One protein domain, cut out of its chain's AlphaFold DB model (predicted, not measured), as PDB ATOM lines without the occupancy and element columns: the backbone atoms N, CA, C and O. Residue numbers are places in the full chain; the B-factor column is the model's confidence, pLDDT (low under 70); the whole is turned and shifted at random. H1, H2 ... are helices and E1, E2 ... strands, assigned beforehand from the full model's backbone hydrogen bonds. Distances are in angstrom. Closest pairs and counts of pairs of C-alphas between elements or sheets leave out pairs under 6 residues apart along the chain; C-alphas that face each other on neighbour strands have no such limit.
ATOM      1  N   SER A  61     -46.926  38.467  24.435       94.75
ATOM      2  CA  SER A  61     -48.210  39.006  24.893       94.75
ATOM      3  C   SER A  61     -48.944  39.693  23.746       94.75
ATOM      4  O   SER A  61     -48.358  39.943  22.696       94.75
ATOM      5  N   LYS A  62     -50.247  39.955  23.890       94.31
ATOM      6  CA  LYS A  62     -50.931  40.793  22.899       94.31
ATOM      7  C   LYS A  62     -50.301  42.192  22.914       94.31
ATOM      8  O   LYS A  62     -50.060  42.696  24.012       94.31
ATOM      9  N   PRO A  63     -50.044  42.801  21.747       95.19
ATOM     10  CA  PRO A  63     -49.509  44.149  21.706       95.19
ATOM     11  C   PRO A  63     -50.501  45.132  22.328       95.19
ATOM     12  O   PRO A  63     -51.720  44.955  22.258       95.19
ATOM     13  N   THR A  64     -49.968  46.177  22.946       95.88
ATOM     14  CA  THR A  64     -50.749  47.376  23.260       95.88
ATOM     15  C   THR A  64     -51.172  48.077  21.965       95.88
ATOM     16  O   THR A  64     -50.575  47.851  20.914       95.88
ATOM     17  N   SER A  65     -52.165  48.968  22.031       93.88
ATOM     18  CA  SER A  65     -52.574  49.765  20.864       93.88
ATOM     19  C   SER A  65     -51.433  50.616  20.302       93.88
ATOM     20  O   SER A  65     -51.340  50.791  19.094       93.88
ATOM     21  N   GLU A  66     -50.540  51.115  21.163       94.00
ATOM     22  CA  GLU A  66     -49.345  51.850  20.732       94.00
ATOM     23  C   GLU A  66     -48.404  50.948  19.928       94.00
ATOM     24  O   GLU A  66     -48.027  51.297  18.816       94.00
ATOM     25  N   GLN A  67     -48.097  49.759  20.454       94.12
ATOM     26  CA  GLN A  67     -47.242  48.784  19.776       94.12
ATOM     27  C   GLN A  67     -47.848  48.322  18.450       94.12
ATOM     28  O   GLN A  67     -47.162  48.295  17.438       94.12
ATOM     29  N   ALA A  68     -49.137  47.982  18.424       93.44
ATOM     30  CA  ALA A  68     -49.805  47.603  17.182       93.44
ATOM     31  C   ALA A  68     -49.764  48.742  16.146       93.44
ATOM     32  O   ALA A  68     -49.542  48.484  14.967       93.44
ATOM     33  N   GLY A  69     -49.884  49.996  16.596       92.19
ATOM     34  CA  GLY A  69     -49.777  51.186  15.753       92.19
ATOM     35  C   GLY A  69     -48.405  51.411  15.112       92.19
ATOM     36  O   GLY A  69     -48.322  52.134  14.126       92.19
ATOM     37  N   TRP A  70     -47.337  50.793  15.622       90.50
ATOM     38  CA  TRP A  70     -46.007  50.860  15.002       90.50
ATOM     39  C   TRP A  70     -45.949  50.146  13.659       90.50
ATOM     40  O   TRP A  70     -45.274  50.591  12.740       90.50
ATOM     41  N   ILE A  71     -46.668  49.032  13.555       88.31
ATOM     42  CA  ILE A  71     -46.624  48.149  12.392       88.31
ATOM     43  C   ILE A  71     -47.946  48.125  11.628       88.31
ATOM     44  O   ILE A  71     -48.054  47.392  10.646       88.31
ATOM     45  N   SER A  72     -48.956  48.882  12.055       92.25
ATOM     46  CA  SER A  72     -50.236  48.921  11.359       92.25
ATOM     47  C   SER A  72     -50.091  49.597   9.996       92.25
ATOM     48  O   SER A  72     -49.335  50.551   9.812       92.25
ATOM     49  N   GLY A  73     -50.812  49.079   9.006       91.88
ATOM     50  CA  GLY A  73     -50.753  49.604   7.647       91.88
ATOM     51  C   GLY A  73     -50.856  48.534   6.574       91.88
ATOM     52  O   GLY A  73     -50.953  47.340   6.858       91.88
ATOM     53  N   VAL A  74     -50.868  49.000   5.326       90.88
ATOM     54  CA  VAL A  74     -50.843  48.147   4.137       90.88
ATOM     55  C   VAL A  74     -49.394  47.967   3.706       90.88
ATOM     56  O   VAL A  74     -48.681  48.950   3.558       90.88
ATOM     57  N   TYR A  75     -48.955  46.737   3.477       87.06
ATOM     58  CA  TYR A  75     -47.625  46.408   2.981       87.06
ATOM     59  C   TYR A  75     -47.755  45.696   1.644       87.06
ATOM     60  O   TYR A  75     -48.574  44.794   1.493       87.06
ATOM     61  N   ASP A  76     -46.921  46.104   0.698       83.31
ATOM     62  CA  ASP A  76     -46.719  45.395  -0.560       83.31
ATOM     63  C   ASP A  76     -45.936  44.104  -0.285       83.31
ATOM     64  O   ASP A  76     -44.823  44.141   0.257       83.31
ATOM     65  N   ALA A  77     -46.575  42.986  -0.622       79.44
ATOM     66  CA  ALA A  77     -46.106  41.630  -0.410       79.44
ATOM     67  C   ALA A  77     -45.697  40.924  -1.716       79.44
ATOM     68  O   ALA A  77     -45.508  39.702  -1.713       79.44
ATOM     69  N   GLU A  78     -45.560  41.663  -2.820       75.50
ATOM     70  CA  GLU A  78     -45.166  41.119  -4.114       75.50
ATOM     71  C   GLU A  78     -43.786  40.438  -4.025       75.50
ATOM     72  O   GLU A  78     -42.796  40.994  -3.530       75.50
ATOM     73  N   THR A  79     -43.699  39.198  -4.522       63.62
ATOM     74  CA  THR A  79     -42.430  38.469  -4.614       63.62
ATOM     75  C   THR A  79     -42.121  38.063  -6.046       63.62
ATOM     76  O   THR A  79     -42.693  37.109  -6.561       63.62
ATOM     77  N   GLY A  80     -41.112  38.693  -6.645       58.34
ATOM     78  CA  GLY A  80     -40.524  38.224  -7.900       58.34
ATOM     79  C   GLY A  80     -41.160  38.815  -9.157       58.34
ATOM     80  O   GLY A  80     -41.599  39.952  -9.157       58.34
ATOM     81  N   SER A  81     -41.081  38.070 -10.260       51.91
ATOM     82  CA  SER A  81     -41.357  38.534 -11.630       51.91
ATOM     83  C   SER A  81     -42.783  38.287 -12.117       51.91
ATOM     84  O   SER A  81     -43.068  38.552 -13.285       51.91
ATOM     85  N   ASP A  82     -43.634  37.712 -11.270       59.41
ATOM     86  CA  ASP A  82     -44.949  37.220 -11.678       59.41
ATOM     87  C   ASP A  82     -46.003  38.348 -11.716       59.41
ATOM     88  O   ASP A  82     -47.105  38.114 -12.196       59.41
ATOM     89  N   ASN A  83     -45.634  39.583 -11.325       62.00
ATOM     90  CA  ASN A  83     -46.498  40.775 -11.258       62.00
ATOM     91  C   ASN A  83     -47.792  40.544 -10.458       62.00
ATOM     92  O   ASN A  83     -48.811  41.181 -10.724       62.00
ATOM     93  N   ASP A  84     -47.753  39.597  -9.522       72.00
ATOM     94  CA  ASP A  84     -48.886  39.252  -8.681       72.00
ATOM     95  C   ASP A  84     -48.968  40.259  -7.526       72.00
ATOM     96  O   ASP A  84     -48.065  40.342  -6.682       72.00
ATOM     97  N   GLU A  85     -50.018  41.081  -7.530       82.50
ATOM     98  CA  GLU A  85     -50.197  42.153  -6.554       82.50
ATOM     99  C   GLU A  85     -50.809  41.597  -5.264       82.50
ATOM    100  O   GLU A  85     -52.029  41.510  -5.098       82.50
ATOM    101  N   ILE A  86     -49.936  41.272  -4.315       84.81
ATOM    102  CA  ILE A  86     -50.321  40.756  -3.003       84.81
ATOM    103  C   ILE A  86     -50.093  41.840  -1.950       84.81
ATOM    104  O   ILE A  86     -49.035  42.470  -1.907       84.81
ATOM    105  N   TYR A  87     -51.054  42.019  -1.044       88.56
ATOM    106  CA  TYR A  87     -50.969  42.988   0.047       88.56
ATOM    107  C   TYR A  87     -51.201  42.343   1.414       88.56
ATOM    108  O   TYR A  87     -52.093  41.511   1.601       88.56
ATOM    109  N   TYR A  88     -50.442  42.804   2.407       89.31
ATOM    110  CA  TYR A  88     -50.746  42.598   3.820       89.31
ATOM    111  C   TYR A  88     -51.388  43.836   4.400       89.31
ATOM    112  O   TYR A  88     -50.903  44.937   4.182       89.31
ATOM    113  N   TYR A  89     -52.420  43.666   5.208       92.88
ATOM    114  CA  TYR A  89     -52.920  44.709   6.081       92.88
ATOM    115  C   TYR A  89     -52.791  44.248   7.526       92.88
ATOM    116  O   TYR A  89     -53.410  43.266   7.924       92.88
ATOM    117  N   ILE A  90     -51.980  44.958   8.304       93.12
ATOM    118  CA  ILE A  90     -51.913  44.778   9.753       93.12
ATOM    119  C   ILE A  90     -52.827  45.833  10.363       93.12
ATOM    120  O   ILE A  90     -52.610  47.031  10.164       93.12
ATOM    121  N   ASP A  91     -53.873  45.397  11.061       95.19
ATOM    122  CA  ASP A  91     -54.803  46.323  11.700       95.19
ATOM    123  C   ASP A  91     -54.271  46.888  13.026       95.19
ATOM    124  O   ASP A  91     -53.216  46.504  13.532       95.19
ATOM    125  N   GLU A  92     -55.017  47.831  13.598       94.12
ATOM    126  CA  GLU A  92     -54.674  48.505  14.857       94.12
ATOM    127  C   GLU A  92     -54.701  47.574  16.086       94.12
ATOM    128  O   GLU A  92     -54.283  47.972  17.173       94.12
ATOM    129  N   GLU A  93     -55.166  46.329  15.935       94.25
ATOM    130  CA  GLU A  93     -55.112  45.287  16.966       94.25
ATOM    131  C   GLU A  93     -53.948  44.303  16.734       94.25
ATOM    132  O   GLU A  93     -53.726  43.385  17.532       94.25
ATOM    133  N   GLY A  94     -53.176  44.491  15.658       92.12
ATOM    134  CA  GLY A  94     -52.083  43.611  15.262       92.12
ATOM    135  C   GLY A  94     -52.563  42.294  14.649       92.12
ATOM    136  O   GLY A  94     -51.866  41.283  14.773       92.12
ATOM    137  N   VAL A  95     -53.751  42.266  14.040       94.62
ATOM    138  CA  VAL A  95     -54.227  41.127  13.247       94.62
ATOM    139  C   VAL A  95     -53.835  41.329  11.788       94.62
ATOM    140  O   VAL A  95     -53.994  42.413  11.227       94.62
ATOM    141  N   VAL A  96     -53.304  40.270  11.181       92.69
ATOM    142  CA  VAL A  96     -52.888  40.262   9.778       92.69
ATOM    143  C   VAL A  96     -54.059  39.843   8.894       92.69
ATOM    144  O   VAL A  96     -54.669  38.800   9.117       92.69
ATOM    145  N   HIS A  97     -54.323  40.638   7.866       93.81
ATOM    146  CA  HIS A  97     -55.246  40.360   6.769       93.81
ATOM    147  C   HIS A  97     -54.443  40.333   5.468       93.81
ATOM    148  O   HIS A  97     -53.490  41.093   5.298       93.81
ATOM    149  N   THR A  98     -54.798  39.445   4.558       91.25
ATOM    150  CA  THR A  98     -54.033  39.123   3.355       91.25
ATOM    151  C   THR A  98     -54.944  39.220   2.140       91.25
ATOM    152  O   THR A  98     -56.022  38.621   2.105       91.25
ATOM    153  N   TYR A  99     -54.517  40.003   1.155       90.00
ATOM    154  CA  TYR A  99     -55.295  40.301  -0.038       90.00
ATOM    155  C   TYR A  99     -54.486  39.992  -1.290       90.00
ATOM    156  O   TYR A  99     -53.304  40.317  -1.361       90.00
ATOM    157  N   ASP A 100     -55.153  39.378  -2.253       86.94
ATOM    158  CA  ASP A 100     -54.630  38.957  -3.547       86.94
ATOM    159  C   ASP A 100     -55.423  39.677  -4.648       86.94
ATOM    160  O   ASP A 100     -56.648  39.795  -4.538       86.94
ATOM    161  N   TYR A 101     -54.756  40.223  -5.661       85.88
ATOM    162  CA  TYR A 101     -55.406  40.955  -6.744       85.88
ATOM    163  C   TYR A 101     -55.690  40.038  -7.937       85.88
ATOM    164  O   TYR A 101     -54.805  39.626  -8.678       85.88
ATOM    165  N   MET A 102     -56.971  39.799  -8.208       80.12
ATOM    166  CA  MET A 102     -57.446  38.756  -9.125       80.12
ATOM    167  C   MET A 102     -57.438  39.172 -10.611       80.12
ATOM    168  O   MET A 102     -58.331  38.803 -11.371       80.12
ATOM    169  N   ASN A 103     -56.459  39.971 -11.048       67.88
ATOM    170  CA  ASN A 103     -56.363  40.475 -12.429       67.88
ATOM    171  C   ASN A 103     -54.938  40.369 -13.021       67.88
ATOM    172  O   ASN A 103     -54.545  41.116 -13.918       67.88
ATOM    173  N   ASP A 104     -54.176  39.379 -12.564       61.12
ATOM    174  CA  ASP A 104     -52.834  39.034 -13.058       61.12
ATOM    175  C   ASP A 104     -52.846  38.105 -14.302       61.12
ATOM    176  O   ASP A 104     -51.809  37.784 -14.885       61.12
ATOM    177  N   GLY A 105     -54.032  37.692 -14.766       51.47
ATOM    178  CA  GLY A 105     -54.209  36.791 -15.910       51.47
ATOM    179  C   GLY A 105     -54.160  35.297 -15.565       51.47
ATOM    180  O   GLY A 105     -54.379  34.477 -16.464       51.47
ATOM    181  N   VAL A 106     -53.933  34.940 -14.295       56.47
ATOM    182  CA  VAL A 106     -54.052  33.569 -13.772       56.47
ATOM    183  C   VAL A 106     -55.488  33.301 -13.318       56.47
ATOM    184  O   VAL A 106     -56.056  32.262 -13.667       56.47
ATOM    185  N   ASP A 107     -56.108  34.274 -12.646       57.91
ATOM    186  CA  ASP A 107     -57.486  34.191 -12.161       57.91
ATOM    187  C   ASP A 107     -58.409  35.085 -13.015       57.91
ATOM    188  O   ASP A 107     -58.392  36.306 -12.975       57.91
ATOM    189  N   SER A 108     -59.209  34.473 -13.889       51.41
ATOM    190  CA  SER A 108     -59.908  35.152 -14.994       51.41
ATOM    191  C   SER A 108     -61.171  35.957 -14.615       51.41
ATOM    192  O   SER A 108     -62.061  36.111 -15.457       51.41
ATOM    193  N   SER A 109     -61.322  36.425 -13.372       53.03
ATOM    194  CA  SER A 109     -62.580  37.010 -12.880       53.03
ATOM    195  C   SER A 109     -62.408  38.386 -12.233       53.03
ATOM    196  O   SER A 109     -62.514  38.518 -11.024       53.03
ATOM    197  N   GLY A 110     -62.268  39.415 -13.073       62.00
ATOM    198  CA  GLY A 110     -62.500  40.815 -12.708       62.00
ATOM    199  C   GLY A 110     -61.378  41.490 -11.912       62.00
ATOM    200  O   GLY A 110     -60.695  40.883 -11.103       62.00
ATOM    201  N   ASN A 111     -61.214  42.795 -12.137       76.88
ATOM    202  CA  ASN A 111     -60.287  43.650 -11.394       76.88
ATOM    203  C   ASN A 111     -60.785  43.832  -9.953       76.88
ATOM    204  O   ASN A 111     -61.443  44.831  -9.655       76.88
ATOM    205  N   CYS A 112     -60.512  42.870  -9.081       86.56
ATOM    206  CA  CYS A 112     -60.923  42.892  -7.683       86.56
ATOM    207  C   CYS A 112     -59.876  42.236  -6.781       86.56
ATOM    208  O   CYS A 112     -58.983  41.536  -7.250       86.56
ATOM    209  N   TYR A 113     -59.992  42.474  -5.480       89.19
ATOM    210  CA  TYR A 113     -59.188  41.828  -4.455       89.19
ATOM    211  C   TYR A 113     -59.946  40.647  -3.847       89.19
ATOM    212  O   TYR A 113     -61.141  40.734  -3.564       89.19
ATOM    213  N   ALA A 114     -59.248  39.554  -3.574       89.75
ATOM    214  CA  ALA A 114     -59.757  38.430  -2.806       89.75
ATOM    215  C   ALA A 114     -58.968  38.282  -1.504       89.75
ATOM    216  O   ALA A 114     -57.769  38.542  -1.450       89.75
ATOM    217  N   VAL A 115     -59.640  37.846  -0.438       90.75
ATOM    218  CA  VAL A 115     -58.950  37.415   0.786       90.75
ATOM    219  C   VAL A 115     -58.202  36.118   0.486       90.75
ATOM    220  O   VAL A 115     -58.772  35.222  -0.149       90.75
ATOM    221  N   ALA A 116     -56.956  35.988   0.946       86.50
ATOM    222  CA  ALA A 116     -56.171  34.796   0.649       86.50
ATOM    223  C   ALA A 116     -56.848  33.529   1.203       86.50
ATOM    224  O   ALA A 116     -57.176  33.413   2.386       86.50
ATOM    225  N   ALA A 117     -57.037  32.546   0.327       84.06
ATOM    226  CA  ALA A 117     -57.664  31.270   0.648       84.06
ATOM    227  C   ALA A 117     -56.634  30.132   0.709       84.06
ATOM    228  O   ALA A 117     -55.499  30.257   0.257       84.06
ATOM    229  N   ASN A 118     -57.034  28.979   1.255       81.44
ATOM    230  CA  ASN A 118     -56.155  27.812   1.354       81.44
ATOM    231  C   ASN A 118     -55.529  27.452  -0.009       81.44
ATOM    232  O   ASN A 118     -56.237  27.333  -1.007       81.44
ATOM    233  N   GLY A 119     -54.207  27.276  -0.031       73.56
ATOM    234  CA  GLY A 119     -53.437  26.975  -1.241       73.56
ATOM    235  C   GLY A 119     -52.948  28.211  -2.002       73.56
ATOM    236  O   GLY A 119     -52.064  28.075  -2.848       73.56
ATOM    237  N   LYS A 120     -53.448  29.408  -1.675       76.94
ATOM    238  CA  LYS A 120     -52.909  30.681  -2.167       76.94
ATOM    239  C   LYS A 120     -51.718  31.136  -1.328       76.94
ATOM    240  O   LYS A 120     -51.498  30.644  -0.214       76.94
ATOM    241  N   ALA A 121     -50.931  32.051  -1.887       73.88
ATOM    242  CA  ALA A 121     -49.822  32.656  -1.169       73.88
ATOM    243  C   ALA A 121     -50.333  33.317   0.118       73.88
ATOM    244  O   ALA A 121     -51.383  33.952   0.142       73.88
ATOM    245  N   ASN A 122     -49.584  33.144   1.203       76.44
ATOM    246  CA  ASN A 122     -49.767  33.841   2.473       76.44
ATOM    247  C   ASN A 122     -51.054  33.553   3.253       76.44
ATOM    248  O   ASN A 122     -51.219  34.108   4.337       76.44
ATOM    249  N   TYR A 123     -51.906  32.627   2.804       84.12
ATOM    250  CA  TYR A 123     -53.143  32.280   3.517       84.12
ATOM    251  C   TYR A 123     -52.897  31.867   4.981       84.12
ATOM    252  O   TYR A 123     -53.765  32.017   5.835       84.12
ATOM    253  N   GLN A 124     -51.713  31.332   5.304       84.06
ATOM    254  CA  GLN A 124     -51.352  30.940   6.670       84.06
ATOM    255  C   GLN A 124     -51.238  32.131   7.636       84.06
ATOM    256  O   GLN A 124     -51.260  31.921   8.851       84.06
ATOM    257  N   LEU A 125     -51.086  33.350   7.112       85.94
ATOM    258  CA  LEU A 125     -51.060  34.591   7.883       85.94
ATOM    259  C   LEU A 125     -52.451  35.213   8.044       85.94
ATOM    260  O   LEU A 125     -52.637  35.994   8.971       85.94
ATOM    261  N   GLU A 126     -53.422  34.841   7.206       91.19
ATOM    262  CA  GLU A 126     -54.781  35.378   7.263       91.19
ATOM    263  C   GLU A 126     -55.410  35.186   8.652       91.19
ATOM    264  O   GLU A 126     -55.478  34.075   9.192       91.19
ATOM    265  N   GLY A 127     -55.854  36.291   9.249       91.94
ATOM    266  CA  GLY A 127     -56.465  36.339  10.573       91.94
ATOM    267  C   GLY A 127     -55.514  36.023  11.732       91.94
ATOM    268  O   GLY A 127     -55.977  35.798  12.859       91.94
ATOM    269  N   LYS A 128     -54.193  35.957  11.509       91.19
ATOM    270  CA  LYS A 128     -53.232  35.701  12.589       91.19
ATOM    271  C   LYS A 128     -53.028  36.947  13.444       91.19
ATOM    272  O   LYS A 128     -52.749  38.030  12.949       91.19
ATOM    273  N   GLN A 129     -53.089  36.751  14.758       93.81
ATOM    274  CA  GLN A 129     -52.683  37.745  15.747       93.81
ATOM    275  C   GLN A 129     -51.154  37.768  15.866       93.81
ATOM    276  O   GLN A 129     -50.538  36.731  16.139       93.81
ATOM    277  N   LEU A 130     -50.567  38.954  15.745       93.44
ATOM    278  CA  LEU A 130     -49.189  39.231  16.135       93.44
ATOM    279  C   LEU A 130     -49.098  39.419  17.653       93.44
ATOM    280  O   LEU A 130     -49.991  40.003  18.268       93.44
ATOM    281  N   TYR A 131     -48.013  38.936  18.254       94.75
ATOM    282  CA  TYR A 131     -47.756  39.031  19.691       94.75
ATOM    283  C   TYR A 131     -46.448  39.761  19.957       94.75
ATOM    284  O   TYR A 131     -45.425  39.429  19.375       94.75
ATOM    285  N   TRP A 132     -46.453  40.709  20.878       94.94
ATOM    286  CA  TRP A 132     -45.271  41.462  21.259       94.94
ATOM    287  C   TRP A 132     -44.362  40.681  22.217       94.94
ATOM    288  O   TRP A 132     -44.835  40.101  23.201       94.94
ATOM    289  N   VAL A 133     -43.054  40.701  21.946       93.56
ATOM    290  CA  VAL A 133     -41.992  40.110  22.771       93.56
ATOM    291  C   VAL A 133     -41.038  41.215  23.235       93.56
ATOM    292  O   VAL A 133     -40.047  41.524  22.574       93.56
ATOM    293  N   GLU A 134     -41.319  41.773  24.414       92.38
ATOM    294  CA  GLU A 134     -40.613  42.934  24.990       92.38
ATOM    295  C   GLU A 134     -39.090  42.764  25.038       92.38
ATOM    296  O   GLU A 134     -38.344  43.644  24.623       92.38
ATOM    297  N   SER A 135     -38.607  41.600  25.481       90.69
ATOM    298  CA  SER A 135     -37.170  41.340  25.665       90.69
ATOM    299  C   SER A 135     -36.351  41.375  24.373       90.69
ATOM    300  O   SER A 135     -35.123  41.439  24.432       90.69
ATOM    301  N   LYS A 136     -37.018  41.295  23.219       88.88
ATOM    302  CA  LYS A 136     -36.393  41.294  21.894       88.88
ATOM    303  C   LYS A 136     -36.804  42.474  21.029       88.88
ATOM    304  O   LYS A 136     -36.197  42.645  19.982       88.88
ATOM    305  N   GLN A 137     -37.812  43.235  21.454       90.88
ATOM    306  CA  GLN A 137     -38.473  44.248  20.637       90.88
ATOM    307  C   GLN A 137     -38.951  43.681  19.289       90.88
ATOM    308  O   GLN A 137     -38.653  44.197  18.217       90.88
ATOM    309  N   GLU A 138     -39.655  42.549  19.354       91.12
ATOM    310  CA  GLU A 138     -40.087  41.794  18.179       91.12
ATOM    311  C   GLU A 138     -41.583  41.440  18.262       91.12
ATOM    312  O   GLU A 138     -42.080  41.047  19.321       91.12
ATOM    313  N   PHE A 139     -42.286  41.486  17.129       91.81
ATOM    314  CA  PHE A 139     -43.609  40.877  16.965       91.81
ATOM    315  C   PHE A 139     -43.463  39.433  16.511       91.81
ATOM    316  O   PHE A 139     -42.790  39.156  15.531       91.81
ATOM    317  N   ALA A 140     -44.115  38.502  17.191       91.44
ATOM    318  CA  ALA A 140     -44.087  37.080  16.912       91.44
ATOM    319  C   ALA A 140     -45.434  36.592  16.382       91.44
ATOM    320  O   ALA A 140     -46.492  36.924  16.920       91.44
ATOM    321  N   VAL A 141     -45.387  35.721  15.381       89.62
ATOM    322  CA  VAL A 141     -46.562  35.034  14.848       89.62
ATOM    323  C   VAL A 141     -46.254  33.570  14.617       89.62
ATOM    324  O   VAL A 141     -45.206  33.214  14.079       89.62
ATOM    325  N   ASN A 142     -47.171  32.704  15.042       86.38
ATOM    326  CA  ASN A 142     -47.096  31.293  14.706       86.38
ATOM    327  C   ASN A 142     -47.826  31.043  13.384       86.38
ATOM    328  O   ASN A 142     -49.038  31.230  13.293       86.38
ATOM    329  N   LEU A 143     -47.087  30.587  12.377       81.19
ATOM    330  CA  LEU A 143     -47.620  30.361  11.033       81.19
ATOM    331  C   LEU A 143     -48.532  29.131  10.967       81.19
ATOM    332  O   LEU A 143     -49.430  29.054  10.135       81.19
ATOM    333  N   VAL A 144     -48.302  28.139  11.835       79.81
ATOM    334  CA  VAL A 144     -49.020  26.858  11.810       79.81
ATOM    335  C   VAL A 144     -49.406  26.466  13.233       79.81
ATOM    336  O   VAL A 144     -48.542  26.150  14.043       79.81
ATOM    337  N   ASP A 145     -50.705  26.412  13.539       76.25
ATOM    338  CA  ASP A 145     -51.239  26.314  14.916       76.25
ATOM    339  C   ASP A 145     -50.790  25.075  15.719       76.25
ATOM    340  O   ASP A 145     -50.872  25.053  16.945       76.25
ATOM    341  N   ASP A 146     -50.244  24.063  15.043       76.06
ATOM    342  CA  ASP A 146     -49.794  22.796  15.629       76.06
ATOM    343  C   ASP A 146     -48.303  22.482  15.396       76.06
ATOM    344  O   ASP A 146     -47.846  21.371  15.679       76.06
ATOM    345  N   VAL A 147     -47.530  23.427  14.860       72.94
ATOM    346  CA  VAL A 147     -46.088  23.271  14.620       72.94
ATOM    347  C   VAL A 147     -45.367  24.478  15.207       72.94
ATOM    348  O   VAL A 147     -45.884  25.585  15.168       72.94
ATOM    349  N   LYS A 148     -44.163  24.283  15.760       77.50
ATOM    350  CA  LYS A 148     -43.332  25.393  16.245       77.50
ATOM    351  C   LYS A 148     -42.721  26.154  15.063       77.50
ATOM    352  O   LYS A 148     -41.526  26.030  14.802       77.50
ATOM    353  N   THR A 149     -43.550  26.924  14.367       76.94
ATOM    354  CA  THR A 149     -43.149  27.773  13.247       76.94
ATOM    355  C   THR A 149     -43.428  29.222  13.596       76.94
ATOM    356  O   THR A 149     -44.421  29.805  13.166       76.94
ATOM    357  N   VAL A 150     -42.537  29.799  14.394       81.69
ATOM    358  CA  VAL A 150     -42.633  31.208  14.755       81.69
ATOM    359  C   VAL A 150     -41.781  32.034  13.812       81.69
ATOM    360  O   VAL A 150     -40.585  31.773  13.672       81.69
ATOM    361  N   VAL A 151     -42.413  33.037  13.220       84.31
ATOM    362  CA  VAL A 151     -41.746  34.158  12.567       84.31
ATOM    363  C   VAL A 151     -41.722  35.319  13.544       84.31
ATOM    364  O   VAL A 151     -42.723  35.542  14.231       84.31
ATOM    365  N   THR A 152     -40.607  36.047  13.608       85.44
ATOM    366  CA  THR A 152     -40.572  37.336  14.299       85.44
ATOM    367  C   THR A 152     -40.210  38.496  13.377       85.44
ATOM    368  O   THR A 152     -39.387  38.342  12.475       85.44
ATOM    369  N   LEU A 153     -40.862  39.636  13.606       86.81
ATOM    370  CA  LEU A 153     -40.647  40.926  12.959       86.81
ATOM    371  C   LEU A 153     -39.969  41.834  13.988       86.81
ATOM    372  O   LEU A 153     -40.582  42.146  15.008       86.81
ATOM    373  N   GLY A 154     -38.706  42.189  13.774       85.00
ATOM    374  CA  GLY A 154     -38.019  43.175  14.610       85.00
ATOM    375  C   GLY A 154     -38.391  44.584  14.186       85.00
ATOM    376  O   GLY A 154     -38.586  44.830  12.993       85.00
ATOM    377  N   VAL A 155     -38.516  45.465  15.175       84.38
ATOM    378  CA  VAL A 155     -38.689  46.900  14.961       84.38
ATOM    379  C   VAL A 155     -37.450  47.651  15.434       84.38
ATOM    380  O   VAL A 155     -36.856  47.295  16.456       84.38
ATOM    381  N   ASP A 156     -37.060  48.683  14.692       82.69
ATOM    382  CA  ASP A 156     -35.932  49.538  15.050       82.69
ATOM    383  C   ASP A 156     -36.331  50.630  16.068       82.69
ATOM    384  O   ASP A 156     -37.457  50.694  16.566       82.69
ATOM    385  N   GLY A 157     -35.394  51.527  16.395       82.94
ATOM    386  CA  GLY A 157     -35.648  52.644  17.313       82.94
ATOM    387  C   GLY A 157     -36.615  53.717  16.787       82.94
ATOM    388  O   GLY A 157     -37.010  54.584  17.562       82.94
ATOM    389  N   ASN A 158     -36.976  53.672  15.501       82.69
ATOM    390  CA  ASN A 158     -38.000  54.513  14.877       82.69
ATOM    391  C   ASN A 158     -39.340  53.776  14.727       82.69
ATOM    392  O   ASN A 158     -40.299  54.365  14.235       82.69
ATOM    393  N   HIS A 159     -39.403  52.529  15.199       82.19
ATOM    394  CA  HIS A 159     -40.538  51.623  15.085       82.19
ATOM    395  C   HIS A 159     -40.823  51.125  13.659       82.19
ATOM    396  O   HIS A 159     -41.913  50.619  13.398       82.19
ATOM    397  N   ASP A 160     -39.836  51.200  12.764       81.50
ATOM    398  CA  ASP A 160     -39.917  50.607  11.429       81.50
ATOM    399  C   ASP A 160     -39.539  49.118  11.485       81.50
ATOM    400  O   ASP A 160     -38.677  48.714  12.270       81.50
ATOM    401  N   ILE A 161     -40.148  48.286  10.632       81.75
ATOM    402  CA  ILE A 161     -39.795  46.860  10.545       81.75
ATOM    403  C   ILE A 161     -38.442  46.722   9.831       81.75
ATOM    404  O   ILE A 161     -38.337  46.977   8.630       81.75
ATOM    405  N   ASP A 162     -37.414  46.257  10.542       78.19
ATOM    406  CA  ASP A 162     -36.031  46.189  10.035       78.19
ATOM    407  C   ASP A 162     -35.460  44.761   9.952       78.19
ATOM    408  O   ASP A 162     -34.400  44.514   9.356       78.19
ATOM    409  N   LYS A 163     -36.174  43.789  10.532       76.44
ATOM    410  CA  LYS A 163     -35.675  42.426  10.705       76.44
ATOM    411  C   LYS A 163     -36.775  41.382  10.595       76.44
ATOM    412  O   LYS A 163     -37.860  41.534  11.148       76.44
ATOM    413  N   LEU A 164     -36.444  40.264   9.953       77.56
ATOM    414  CA  LEU A 164     -37.302  39.091   9.845       77.56
ATOM    415  C   LEU A 164     -36.549  37.840  10.307       77.56
ATOM    416  O   LEU A 164     -35.445  37.545   9.841       77.56
ATOM    417  N   VAL A 165     -37.135  37.069  11.218       75.31
ATOM    418  CA  VAL A 165     -36.488  35.872  11.772       75.31
ATOM    419  C   VAL A 165     -37.387  34.657  11.627       75.31
ATOM    420  O   VAL A 165     -38.485  34.614  12.172       75.31
ATOM    421  N   LEU A 166     -36.867  33.622  10.968       73.38
ATOM    422  CA  LEU A 166     -37.434  32.278  10.974       73.38
ATOM    423  C   LEU A 166     -36.294  31.262  11.033       73.38
ATOM    424  O   LEU A 166     -35.565  31.092  10.063       73.38
ATOM    425  N   ALA A 167     -36.140  30.572  12.168       58.03
ATOM    426  CA  ALA A 167     -35.122  29.524  12.373       58.03
ATOM    427  C   ALA A 167     -33.666  29.921  11.988       58.03
ATOM    428  O   ALA A 167     -32.796  29.064  11.854       58.03
ATOM    429  N   GLY A 168     -33.407  31.223  11.857       51.72
ATOM    430  CA  GLY A 168     -32.232  31.873  11.285       51.72
ATOM    431  C   GLY A 168     -32.595  33.344  11.039       51.72
ATOM    432  O   GLY A 168     -33.765  33.660  10.815       51.72
ATOM    433  N   SER A 169     -31.644  34.264  11.201       47.75
ATOM    434  CA  SER A 169     -31.900  35.706  11.078       47.75
ATOM    435  C   SER A 169     -31.671  36.175   9.642       47.75
ATOM    436  O   SER A 169     -30.627  35.887   9.061       47.75
ATOM    437  N   PHE A 170     -32.630  36.924   9.097       52.94
ATOM    438  CA  PHE A 170     -32.462  37.706   7.876       52.94
ATOM    439  C   PHE A 170     -32.688  39.186   8.229       52.94
ATOM    440  O   PHE A 170     -33.727  39.559   8.771       52.94
ATOM    441  N   SER A 171     -31.693  40.035   7.975       51.62
ATOM    442  CA  SER A 171     -31.780  41.490   8.172       51.62
ATOM    443  C   SER A 171     -31.456  42.186   6.854       51.62
ATOM    444  O   SER A 171     -30.429  41.876   6.244       51.62
ATOM    445  N   GLY A 172     -32.301  43.116   6.416       51.00
ATOM    446  CA  GLY A 172     -32.136  43.839   5.158       51.00
ATOM    447  C   GLY A 172     -32.915  45.151   5.177       51.00
ATOM    448  O   GLY A 172     -34.053  45.184   5.621       51.00
ATOM    449  N   SER A 173     -32.296  46.230   4.697       44.56
ATOM    450  CA  SER A 173     -32.814  47.603   4.807       44.56
ATOM    451  C   SER A 173     -33.731  48.047   3.658       44.56
ATOM    452  O   SER A 173     -34.287  49.138   3.711       44.56
ATOM    453  N   THR A 174     -33.887  47.242   2.603       50.16
ATOM    454  CA  THR A 174     -34.658  47.598   1.391       50.16
ATOM    455  C   THR A 174     -35.849  46.676   1.125       50.16
ATOM    456  O   THR A 174     -36.467  46.763   0.067       50.16
ATOM    457  N   GLY A 175     -36.166  45.793   2.070       57.09
ATOM    458  CA  GLY A 175     -37.208  44.779   1.951       57.09
ATOM    459  C   GLY A 175     -36.735  43.439   2.502       57.09
ATOM    460  O   GLY A 175     -35.617  42.995   2.224       57.09
ATOM    461  N   LEU A 176     -37.585  42.809   3.305       64.88
ATOM    462  CA  LEU A 176     -37.350  41.504   3.909       64.88
ATOM    463  C   LEU A 176     -38.196  40.486   3.157       64.88
ATOM    464  O   LEU A 176     -39.418  40.567   3.197       64.88
ATOM    465  N   PHE A 177     -37.539  39.549   2.474       65.38
ATOM    466  CA  PHE A 177     -38.197  38.532   1.660       65.38
ATOM    467  C   PHE A 177     -37.923  37.145   2.230       65.38
ATOM    468  O   PHE A 177     -36.768  36.735   2.374       65.38
ATOM    469  N   MET A 178     -38.983  36.398   2.514       68.31
ATOM    470  CA  MET A 178     -38.905  35.011   2.951       68.31
ATOM    471  C   MET A 178     -39.924  34.173   2.192       68.31
ATOM    472  O   MET A 178     -41.125  34.414   2.286       68.31
ATOM    473  N   LYS A 179     -39.426  33.152   1.492       65.88
ATOM    474  CA  LYS A 179     -40.244  32.132   0.839       65.88
ATOM    475  C   LYS A 179     -40.120  30.807   1.581       65.88
ATOM    476  O   LYS A 179     -39.028  30.249   1.678       65.88
ATOM    477  N   LEU A 180     -41.234  30.296   2.093       65.75
ATOM    478  CA  LEU A 180     -41.335  28.981   2.723       65.75
ATOM    479  C   LEU A 180     -42.318  28.141   1.930       65.75
ATOM    480  O   LEU A 180     -43.443  28.579   1.725       65.75
ATOM    481  N   SER A 181     -41.873  26.952   1.514       59.25
ATOM    482  CA  SER A 181     -42.663  26.004   0.708       59.25
ATOM    483  C   SER A 181     -43.077  24.743   1.488       59.25
ATOM    484  O   SER A 181     -44.008  24.037   1.109       59.25
ATOM    485  N   SER A 182     -42.382  24.414   2.584       56.75
ATOM    486  CA  SER A 182     -42.716  23.266   3.437       56.75
ATOM    487  C   SER A 182     -42.048  23.360   4.806       56.75
ATOM    488  O   SER A 182     -40.904  23.803   4.914       56.75
ATOM    489  N   ILE A 183     -42.750  22.918   5.854       61.44
ATOM    490  CA  ILE A 183     -42.236  22.841   7.226       61.44
ATOM    491  C   ILE A 183     -42.654  21.511   7.844       61.44
ATOM    492  O   ILE A 183     -43.841  21.212   7.967       61.44
ATOM    493  N   ASN A 184     -41.674  20.696   8.246       61.72
ATOM    494  CA  ASN A 184     -41.894  19.343   8.775       61.72
ATOM    495  C   ASN A 184     -42.791  18.474   7.869       61.72
ATOM    496  O   ASN A 184     -43.639  17.728   8.355       61.72
ATOM    497  N   GLY A 185     -42.632  18.600   6.545       61.66
ATOM    498  CA  GLY A 185     -43.405  17.849   5.551       61.66
ATOM    499  C   GLY A 185     -44.829  18.362   5.316       61.66
ATOM    500  O   GLY A 185     -45.544  17.777   4.509       61.66
ATOM    501  N   LYS A 186     -45.246  19.442   5.988       66.50
ATOM    502  CA  LYS A 186     -46.491  20.152   5.682       66.50
ATOM    503  C   LYS A 186     -46.206  21.243   4.668       66.50
ATOM    504  O   LYS A 186     -45.290  22.033   4.883       66.50
ATOM    505  N   GLU A 187     -47.000  21.298   3.608       64.06
ATOM    506  CA  GLU A 187     -46.957  22.400   2.657       64.06
ATOM    507  C   GLU A 187     -47.299  23.709   3.375       64.06
ATOM    508  O   GLU A 187     -48.283  23.815   4.113       64.06
ATOM    509  N   VAL A 188     -46.426  24.687   3.200       63.97
ATOM    510  CA  VAL A 188     -46.593  26.057   3.672       63.97
ATOM    511  C   VAL A 188     -46.276  26.904   2.458       63.97
ATOM    512  O   VAL A 188     -45.293  26.606   1.806       63.97
ATOM    513  N   ASN A 189     -47.087  27.897   2.119       63.84
ATOM    514  CA  ASN A 189     -46.821  28.766   0.974       63.84
ATOM    515  C   ASN A 189     -46.816  30.205   1.469       63.84
ATOM    516  O   ASN A 189     -47.810  30.917   1.369       63.84
ATOM    517  N   ILE A 190     -45.711  30.582   2.107       66.12
ATOM    518  CA  ILE A 190     -45.543  31.918   2.675       66.12
ATOM    519  C   ILE A 190     -44.475  32.630   1.875       66.12
ATOM    520  O   ILE A 190     -43.326  32.195   1.858       66.12
ATOM    521  N   ASN A 191     -44.886  33.725   1.263       64.50
ATOM    522  CA  ASN A 191     -44.098  34.726   0.578       64.50
ATOM    523  C   ASN A 191     -44.181  36.010   1.410       64.50
ATOM    524  O   ASN A 191     -44.914  36.944   1.085       64.50
ATOM    525  N   LEU A 192     -43.464  36.051   2.531       66.88
ATOM    526  CA  LEU A 192     -43.422  37.249   3.357       66.88
ATOM    527  C   LEU A 192     -42.429  38.232   2.743       66.88
ATOM    528  O   LEU A 192     -41.225  38.111   2.964       66.88
ATOM    529  N   ALA A 193     -42.949  39.161   1.949       64.62
ATOM    530  CA  ALA A 193     -42.278  40.390   1.571       64.62
ATOM    531  C   ALA A 193     -42.812  41.511   2.460       64.62
ATOM    532  O   ALA A 193     -43.995  41.832   2.427       64.62
ATOM    533  N   LEU A 194     -41.950  42.074   3.299       65.75
ATOM    534  CA  LEU A 194     -42.259  43.297   4.026       65.75
ATOM    535  C   LEU A 194     -41.261  44.352   3.576       65.75
ATOM    536  O   LEU A 194     -40.056  44.241   3.828       65.75
ATOM    537  N   ARG A 195     -41.759  45.374   2.878       66.44
ATOM    538  CA  ARG A 195     -41.029  46.639   2.770       66.44
ATOM    539  C   ARG A 195     -40.937  47.252   4.168       66.44
ATOM    540  O   ARG A 195     -41.838  47.064   4.978       66.44
ATOM    541  N   ALA A 196     -39.857  47.982   4.433       63.34
ATOM    542  CA  ALA A 196     -39.604  48.565   5.754       63.34
ATOM    543  C   ALA A 196     -40.733  49.500   6.232       63.34
ATOM    544  O   ALA A 196     -40.941  49.635   7.431       63.34
ATOM    545  N   ALA A 197     -41.483  50.098   5.298       74.12
ATOM    546  CA  ALA A 197     -42.603  50.986   5.580       74.12
ATOM    547  C   ALA A 197     -43.882  50.544   4.843       74.12
ATOM    548  O   ALA A 197     -43.785  50.004   3.729       74.12
ATOM    549  N   PRO A 198     -45.070  50.834   5.409       80.69
ATOM    550  CA  PRO A 198     -46.343  50.682   4.718       80.69
ATOM    551  C   PRO A 198     -46.391  51.448   3.390       80.69
ATOM    552  O   PRO A 198     -45.825  52.538   3.246       80.69
ATOM    553  N   VAL A 199     -47.117  50.907   2.415       85.31
ATOM    554  CA  VAL A 199     -47.443  51.610   1.175       85.31
ATOM    555  C   VAL A 199     -48.569  52.617   1.404       85.31
ATOM    556  O   VAL A 199     -49.470  52.414   2.214       85.31
ATOM    557  N   SER A 200     -48.522  53.726   0.665       86.62
ATOM    558  CA  SER A 200     -49.561  54.766   0.704       86.62
ATOM    559  C   SER A 200     -50.702  54.526  -0.289       86.62
ATOM    560  O   SER A 200     -51.736  55.183  -0.198       86.62
ATOM    561  N   SER A 201     -50.514  53.606  -1.237       84.88
ATOM    562  CA  SER A 201     -51.501  53.208  -2.236       84.88
ATOM    563  C   SER A 201     -51.221  51.767  -2.682       84.88
ATOM    564  O   SER A 201     -50.050  51.464  -2.929       84.88
ATOM    565  N   PRO A 202     -52.256  50.925  -2.849       88.75
ATOM    566  CA  PRO A 202     -53.653  51.169  -2.467       88.75
ATOM    567  C   PRO A 202     -53.821  51.294  -0.943       88.75
ATOM    568  O   PRO A 202     -53.037  50.749  -0.166       88.75
ATOM    569  N   THR A 203     -54.843  52.029  -0.500       92.38
ATOM    570  CA  THR A 203     -55.226  52.059   0.919       92.38
ATOM    571  C   THR A 203     -56.082  50.840   1.269       92.38
ATOM    572  O   THR A 203     -56.692  50.216   0.401       92.38
ATOM    573  N   ILE A 204     -56.216  50.523   2.561       93.75
ATOM    574  CA  ILE A 204     -57.127  49.449   2.991       93.75
ATOM    575  C   ILE A 204     -58.589  49.732   2.609       93.75
ATOM    576  O   ILE A 204     -59.359  48.802   2.374       93.75
ATOM    577  N   THR A 205     -58.988  51.005   2.523       93.94
ATOM    578  CA  THR A 205     -60.319  51.396   2.042       93.94
ATOM    579  C   THR A 205     -60.487  51.064   0.564       93.94
ATOM    580  O   THR A 205     -61.523  50.507   0.203       93.94
ATOM    581  N   ASP A 206     -59.471  51.332  -0.261       91.69
ATOM    582  CA  ASP A 206     -59.489  50.996  -1.689       91.69
ATOM    583  C   ASP A 206     -59.630  49.481  -1.876       91.69
ATOM    584  O   ASP A 206     -60.566  49.034  -2.542       91.69
ATOM    585  N   ILE A 207     -58.788  48.696  -1.189       91.44
ATOM    586  CA  ILE A 207     -58.821  47.225  -1.234       91.44
ATOM    587  C   ILE A 207     -60.205  46.698  -0.837       91.44
ATOM    588  O   ILE A 207     -60.822  45.939  -1.584       91.44
ATOM    589  N   LYS A 208     -60.737  47.133   0.314       91.50
ATOM    590  CA  LYS A 208     -62.042  46.668   0.817       91.50
ATOM    591  C   LYS A 208     -63.210  47.062  -0.086       91.50
ATOM    592  O   LYS A 208     -64.200  46.337  -0.135       91.50
ATOM    593  N   SER A 209     -63.116  48.199  -0.776       90.69
ATOM    594  CA  SER A 209     -64.148  48.663  -1.713       90.69
ATOM    595  C   SER A 209     -64.166  47.891  -3.032       90.69
ATOM    596  O   SER A 209     -65.179  47.897  -3.726       90.69
ATOM    597  N   ALA A 210     -63.058  47.225  -3.357       90.25
ATOM    598  CA  ALA A 210     -62.866  46.463  -4.579       90.25
ATOM    599  C   ALA A 210     -62.736  44.959  -4.297       90.25
ATOM    600  O   ALA A 210     -62.106  44.251  -5.077       90.25
ATOM    601  N   LEU A 211     -63.303  44.457  -3.194       89.88
ATOM    602  CA  LEU A 211     -63.368  43.016  -2.958       89.88
ATOM    603  C   LEU A 211     -64.244  42.342  -4.017       89.88
ATOM    604  O   LEU A 211     -65.266  42.894  -4.421       89.88
TER     605      LEU A 211
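What this domain is: This is residues 61 to 211 of the 213 residues of an uncharacterized protein of Alcanivorax hongdengensis A-11-3 (UniProt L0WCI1). A strongly twisted sheet of five strands, E5 to E9, and a curved sheet of four, E1 to E4, form two walls, and the long hairpin of E10 and E11 lies partly face to face with the five-stranded one. Short helix H2 covers one face of the four-stranded sheet, and H1 sits by both sheets, ahead of E1. The printed part has 151 residues, under half of them in named elements, in the order H1, E1 to E11, H2; the three sheets are antiparallel, and the class is mostly strand. The whole is compact, with a radius of gyration of the C-alphas of 14.9 A and spans of 47 by 37 by 26 A.

Where its parts are: The largest sheet holds E5, residues 131 to 133, E6, 138 to 142, E7, 150 to 155, 16.2 A long, E8, 161 to 165, and E9, 169 to 171. E10, residues 176 to 183, is 19.6 A long, and E11, 186 to 194, is 23.6 A. The other sheet holds E1, residues 73 to 76, E2, 86 to 90, E3, 96 to 101, 16.7 A, and E4, 113 to 115. H1, residues 65 to 71, begins with C-alpha 65 at (-52.574, 49.765, 20.864), and H2, residues 204 to 209, ends with C-alpha 209 at (-64.148, 48.663, -1.713).

How they stand to each other: E5 E6 E7 E8 E9 form a meander, each strand the antiparallel neighbour of the one before; N 139 and O 153 of the hairpin E6 and E7 are 2.8 A apart, within hydrogen-bond range. This sheet and E10 E11 form a sandwich, two sheets face to face, their best planes 24 degrees apart; the closest C-alphas of E8 and E10, Leu 164 and Leu 176, are 6.4 A apart. In the hairpin E10 and E11, N 178 and O 192 are 2.9 A apart. The closest C-alphas of E11 and E1, Leu 194 and Tyr 75, are 6.3 A apart. E1 E2 E3 E4 form a second meander; N 89 and O 97 of the hairpin E2 and E3 are 2.8 A apart. H2 is on this sheet at a height of 9.0 A, slantwise to the strands at 55 degrees to E2 on the local plane; the closest C-alphas of H2 and E4, Ile 207 and Tyr 113, are 6.3 A apart. H1 is on the five-stranded sheet and only grazes the four-stranded one. Every O i to N i+4 pair of H2 is within hydrogen-bond range; in H1, 2 of 3 are.

The domain as a whole: The C-alphas farthest apart, Ser 108 and Ser 135, are 47.0 A apart. The printed part has no cut; the links E3 to E4 and E4 to E5 are long. The mean pLDDT of the printed part is 79.0, and residues 79 to 83, 103 to 110 and 167 to 196 are under 70.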